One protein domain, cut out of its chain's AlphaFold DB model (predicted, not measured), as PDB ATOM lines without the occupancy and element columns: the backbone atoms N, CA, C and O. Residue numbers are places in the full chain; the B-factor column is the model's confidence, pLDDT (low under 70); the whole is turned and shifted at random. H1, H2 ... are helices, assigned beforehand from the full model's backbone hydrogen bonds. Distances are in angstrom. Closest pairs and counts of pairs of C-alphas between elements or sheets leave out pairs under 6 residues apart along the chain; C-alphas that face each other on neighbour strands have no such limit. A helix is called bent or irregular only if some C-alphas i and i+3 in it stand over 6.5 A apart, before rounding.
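What this domain is: This is residues 10 to 53 of the 279 residues of an uncharacterized protein of Trichoderma parareesei (UniProt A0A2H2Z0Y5). One long helix, H1, bent into two arms, makes nearly the whole length of a rod, and a short helix, H2, turns off at its far end. Nothing folds back on H1, and residues 10 to 53 stand free. The printed part has 44 residues, with two named helices, H1 then H2, and no named strand; the class is all helix. It is extended, with a radius of gyration of the C-alphas of 17.9 A and spans of 55 by 17 by 11 A.

Where its parts are: H1, residues 10 to 43, was assigned as one helix by its hydrogen bonds, but it is bent: C-alphas 24 and 27 are 6.9 A apart. Arm H1a, residues 10 to 24, measures 20.8 A from C-alpha 10 at (188.248, 104.888, 95.086). Arm H1b, residues 27 to 43, measures 24.4 A. H2, residues 45 to 51, ends with C-alpha 51 at (168.333, 143.115, 125.124).

How they stand to each other: H1a and H1b stand at a steep tilt of 48 degrees. H1b and H2 meet only through their link, and H1a and H2 are apart. In H1a, H1b and H2 every O i to N i+4 pair is within hydrogen-bond range.

The domain as a whole: The C-alphas of Tyr 10 and Glu 50, the two farthest apart, are 54.7 A apart. The printed part has no cut, and the link from H1 to H2, one residue, is tight. The mean pLDDT of the printed part is 93.8, and no printed residue is under 70.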
ATOM      1  N   TYR A  10     187.505 104.214  94.024       89.50
ATOM      2  CA  TYR A  10     188.248 104.888  95.086       89.50
ATOM      3  C   TYR A  10     187.445 106.047  95.673       89.50
ATOM      4  O   TYR A  10     187.422 106.198  96.889       89.50
ATOM      5  N   ARG A  11     186.711 106.793  94.840       89.00
ATOM      6  CA  ARG A  11     185.821 107.869  95.289       89.00
ATOM      7  C   ARG A  11     184.670 107.364  96.158       89.00
ATOM      8  O   ARG A  11     184.425 107.949  97.202       89.00
ATOM      9  N   MET A  12     184.013 106.261  95.781       90.62
ATOM     10  CA  MET A  12     182.970 105.651  96.622       90.62
ATOM     11  C   MET A  12     183.520 105.227  97.988       90.62
ATOM     12  O   MET A  12     182.910 105.503  99.014       90.62
ATOM     13  N   VAL A  13     184.694 104.590  98.005       94.38
ATOM     14  CA  VAL A  13     185.351 104.167  99.250       94.38
ATOM     15  C   VAL A  13     185.757 105.371 100.107       94.38
ATOM     16  O   VAL A  13     185.612 105.339 101.327       94.38
ATOM     17  N   GLU A  14     186.248 106.447  99.493       94.44
ATOM     18  CA  GLU A  14     186.586 107.686 100.197       94.44
ATOM     19  C   GLU A  14     185.347 108.347 100.813       94.44
ATOM     20  O   GLU A  14     185.391 108.743 101.979       94.44
ATOM     21  N   ASP A  15     184.228 108.388 100.085       95.38
ATOM     22  CA  ASP A  15     182.950 108.893 100.595       95.38
ATOM     23  C   ASP A  15     182.450 108.051 101.788       95.38
ATOM     24  O   ASP A  15     181.997 108.603 102.795       95.38
ATOM     25  N   GLU A  16     182.592 106.720 101.732       95.88
ATOM     26  CA  GLU A  16     182.273 105.821 102.852       95.88
ATOM     27  C   GLU A  16     183.170 106.077 104.070       95.88
ATOM     28  O   GLU A  16     182.676 106.199 105.196       95.88
ATOM     29  N   PHE A  17     184.485 106.202 103.870       97.31
ATOM     30  CA  PHE A  17     185.411 106.505 104.959       97.31
ATOM     31  C   PHE A  17     185.137 107.871 105.578       97.31
ATOM     32  O   PHE A  17     185.141 107.999 106.806       97.31
ATOM     33  N   LEU A  18     184.854 108.879 104.756       97.00
ATOM     34  CA  LEU A  18     184.489 110.207 105.222       97.00
ATOM     35  C   LEU A  18     183.196 110.158 106.042       97.00
ATOM     36  O   LEU A  18     183.138 110.736 107.128       97.00
ATOM     37  N   HIS A  19     182.186 109.427 105.574       97.06
ATOM     38  CA  HIS A  19     180.921 109.242 106.283       97.06
ATOM     39  C   HIS A  19     181.108 108.564 107.646       97.06
ATOM     40  O   HIS A  19     180.585 109.032 108.662       97.06
ATOM     41  N   VAL A  20     181.908 107.496 107.704       97.56
ATOM     42  CA  VAL A  20     182.238 106.807 108.961       97.56
ATOM     43  C   VAL A  20     183.011 107.732 109.904       97.56
ATOM     44  O   VAL A  20     182.680 107.812 111.088       97.56
ATOM     45  N   ALA A  21     183.994 108.478 109.397       97.31
ATOM     46  CA  ALA A  21     184.766 109.431 110.190       97.31
ATOM     47  C   ALA A  21     183.886 110.560 110.754       97.31
ATOM     48  O   ALA A  21     184.002 110.916 111.931       97.31
ATOM     49  N   GLN A  22     182.963 111.097 109.953       96.25
ATOM     50  CA  GLN A  22     181.998 112.103 110.398       96.25
ATOM     51  C   GLN A  22     181.096 111.555 111.505       96.25
ATOM     52  O   GLN A  22     180.936 112.205 112.538       96.25
ATOM     53  N   ARG A  23     180.559 110.338 111.349       95.75
ATOM     54  CA  ARG A  23     179.737 109.685 112.381       95.75
ATOM     55  C   ARG A  23     180.516 109.433 113.671       95.75
ATOM     56  O   ARG A  23     180.006 109.713 114.753       95.75
ATOM     57  N   PHE A  24     181.759 108.967 113.563       96.81
ATOM     58  CA  PHE A  24     182.631 108.726 114.712       96.81
ATOM     59  C   PHE A  24     182.956 110.021 115.477       96.81
ATOM     60  O   PHE A  24     182.956 110.044 116.707       96.81
ATOM     61  N   THR A  25     183.187 111.124 114.761       96.56
ATOM     62  CA  THR A  25     183.575 112.414 115.359       96.56
ATOM     63  C   THR A  25     182.394 113.295 115.774       96.56
ATOM     64  O   THR A  25     182.565 114.191 116.604       96.56
ATOM     65  N   ALA A  26     181.182 113.033 115.275       96.94
ATOM     66  CA  ALA A  26     179.987 113.828 115.564       96.94
ATOM     67  C   ALA A  26     179.722 114.002 117.069       96.94
ATOM     68  O   ALA A  26     179.331 115.086 117.510       96.94
ATOM     69  N   HIS A  27     179.974 112.969 117.878       96.88
ATOM     70  CA  HIS A  27     179.790 113.050 119.327       96.88
ATOM     71  C   HIS A  27     180.752 114.049 119.992       96.88
ATOM     72  O   HIS A  27     180.331 114.814 120.860       96.88
ATOM     73  N   LEU A  28     182.014 114.099 119.549       97.56
ATOM     74  CA  LEU A  28     183.001 115.063 120.047       97.56
ATOM     75  C   LEU A  28     182.600 116.495 119.682       97.56
ATOM     76  O   LEU A  28     182.620 117.379 120.539       97.56
ATOM     77  N   HIS A  29     182.162 116.716 118.440       96.94
ATOM     78  CA  HIS A  29     181.670 118.026 118.007       96.94
ATOM     79  C   HIS A  29     180.431 118.461 118.788       96.94
ATOM     80  O   HIS A  29     180.320 119.628 119.155       96.94
ATOM     81  N   ARG A  30     179.516 117.535 119.090       97.06
ATOM     82  CA  ARG A  30     178.334 117.824 119.908       97.06
ATOM     83  C   ARG A  30     178.716 118.217 121.333       97.06
ATOM     84  O   ARG A  30     178.205 119.214 121.837       97.06
ATOM     85  N   ALA A  31     179.635 117.479 121.954       98.19
ATOM     86  CA  ALA A  31     180.121 117.783 123.296       98.19
ATOM     87  C   ALA A  31     180.785 119.169 123.362       98.19
ATOM     88  O   ALA A  31     180.479 119.961 124.256       98.19
ATOM     89  N   GLU A  32     181.636 119.501 122.388       97.50
ATOM     90  CA  GLU A  32     182.288 120.813 122.333       97.50
ATOM     91  C   GLU A  32     181.291 121.932 121.996       97.50
ATOM     92  O   GLU A  32     181.332 122.998 122.611       97.50
ATOM     93  N   TYR A  33     180.332 121.691 121.097       98.38
ATOM     94  CA  TYR A  33     179.260 122.644 120.810       98.38
ATOM     95  C   TYR A  33     178.447 122.970 122.066       98.38
ATOM     96  O   TYR A  33     178.207 124.142 122.360       98.38
ATOM     97  N   ASP A  34     178.048 121.957 122.836       98.25
ATOM     98  CA  ASP A  34     177.292 122.158 124.070       98.25
ATOM     99  C   ASP A  34     178.122 122.918 125.113       98.25
ATOM    100  O   ASP A  34     177.625 123.870 125.728       98.25
ATOM    101  N   ARG A  35     179.413 122.593 125.247       98.06
ATOM    102  CA  ARG A  35     180.350 123.345 126.091       98.06
ATOM    103  C   ARG A  35     180.418 124.816 125.677       98.06
ATOM    104  O   ARG A  35     180.135 125.688 126.499       98.06
ATOM    105  N   LEU A  36     180.722 125.114 124.416       97.94
ATOM    106  CA  LEU A  36     180.825 126.486 123.907       97.94
ATOM    107  C   LEU A  36     179.501 127.246 124.031       97.94
ATOM    108  O   LEU A  36     179.483 128.415 124.414       97.94
ATOM    109  N   LYS A  37     178.372 126.579 123.794       97.75
ATOM    110  CA  LYS A  37     177.032 127.147 123.967       97.75
ATOM    111  C   LYS A  37     176.761 127.540 125.415       97.75
ATOM    112  O   LYS A  37     176.174 128.595 125.656       97.75
ATOM    113  N   THR A  38     177.148 126.712 126.385       96.94
ATOM    114  CA  THR A  38     177.006 127.062 127.809       96.94
ATOM    115  C   THR A  38     177.919 128.219 128.203       96.94
ATOM    116  O   THR A  38     177.463 129.136 128.886       96.94
ATOM    117  N   LEU A  39     179.153 128.232 127.696       97.38
ATOM    118  CA  LEU A  39     180.130 129.295 127.917       97.38
ATOM    119  C   LEU A  39     179.608 130.637 127.376       97.38
ATOM    120  O   LEU A  39     179.502 131.609 128.121       97.38
ATOM    121  N   ALA A  40     179.176 130.669 126.115       96.62
ATOM    122  CA  ALA A  40     178.641 131.869 125.478       96.62
ATOM    123  C   ALA A  40     177.382 132.391 126.187       96.62
ATOM    124  O   ALA A  40     177.214 133.599 126.355       96.62
ATOM    125  N   LYS A  41     176.502 131.495 126.656       94.81
ATOM    126  CA  LYS A  41     175.331 131.879 127.462       94.81
ATOM    127  C   LYS A  41     175.717 132.487 128.806       94.81
ATOM    128  O   LYS A  41     175.006 133.369 129.275       94.81
ATOM    129  N   ALA A  42     176.783 131.999 129.437       93.75
ATOM    130  CA  ALA A  42     177.263 132.523 130.709       93.75
ATOM    131  C   ALA A  42     177.928 133.895 130.534       93.75
ATOM    132  O   ALA A  42     177.595 134.817 131.273       93.75
ATOM    133  N   GLN A  43     178.795 134.048 129.530       95.25
ATOM    134  CA  GLN A  43     179.469 135.317 129.228       95.25
ATOM    135  C   GLN A  43     178.484 136.411 128.818       95.25
ATOM    136  O   GLN A  43     178.536 137.519 129.340       95.25
ATOM    137  N   ASN A  44     177.536 136.085 127.941       92.81
ATOM    138  CA  ASN A  44     176.570 137.056 127.435       92.81
ATOM    139  C   ASN A  44     175.305 137.134 128.300       92.81
ATOM    140  O   ASN A  44     174.308 137.703 127.865       92.81
ATOM    141  N   ALA A  45     175.294 136.548 129.504       90.50
ATOM    142  CA  ALA A  45     174.082 136.443 130.316       90.50
ATOM    143  C   ALA A  45     173.467 137.813 130.631       90.50
ATOM    144  O   ALA A  45     172.245 137.942 130.621       90.50
ATOM    145  N   ASP A  46     174.293 138.817 130.913       85.88
ATOM    146  CA  ASP A  46     173.818 140.151 131.277       85.88
ATOM    147  C   ASP A  46     173.445 140.987 130.051       85.88
ATOM    148  O   ASP A  46     172.382 141.602 130.057       85.88
ATOM    149  N   THR A  47     174.209 140.899 128.959       89.19
ATOM    150  CA  THR A  47     173.846 141.521 127.674       89.19
ATOM    151  C   THR A  47     172.539 140.952 127.131       89.19
ATOM    152  O   THR A  47     171.658 141.705 126.738       89.19
ATOM    153  N   ILE A  48     172.365 139.624 127.171       86.44
ATOM    154  CA  ILE A  48     171.113 138.966 126.780       86.44
ATOM    155  C   ILE A  48     169.964 139.475 127.654       86.44
ATOM    156  O   ILE A  48     168.903 139.760 127.122       86.44
ATOM    157  N   ARG A  49     170.166 139.652 128.968       83.62
ATOM    158  CA  ARG A  49     169.139 140.211 129.871       83.62
ATOM    159  C   ARG A  49     168.806 141.676 129.607       83.62
ATOM    160  O   ARG A  49     167.727 142.126 129.976       83.62
ATOM    161  N   GLU A  50     169.745 142.435 129.062       85.69
ATOM    162  CA  GLU A  50     169.536 143.835 128.706       85.69
ATOM    163  C   GLU A  50     168.732 143.962 127.408       85.69
ATOM    164  O   GLU A  50     167.807 144.770 127.333       85.69
ATOM    165  N   ILE A  51     169.034 143.120 126.415       84.75
ATOM    166  CA  ILE A  51     168.333 143.115 125.124       84.75
ATOM    167  C   ILE A  51     167.065 142.249 125.122       84.75
ATOM    168  O   ILE A  51     166.248 142.392 124.211       84.75
ATOM    169  N   GLU A  52     166.882 141.343 126.096       83.06
ATOM    170  CA  GLU A  52     165.685 140.501 126.186       83.06
ATOM    171  C   GLU A  52     164.469 141.385 126.471       83.06
ATOM    172  O   GLU A  52     164.193 141.824 127.587       83.06
ATOM    173  N   ARG A  53     163.717 141.663 125.413       78.56
ATOM    174  CA  ARG A  53     162.401 142.282 125.493       78.56
ATOM    175  C   ARG A  53     161.349 141.187 125.351       78.56
ATOM    176  O   ARG A  53     161.536 140.282 124.533       78.56
TER     177      ARG A  53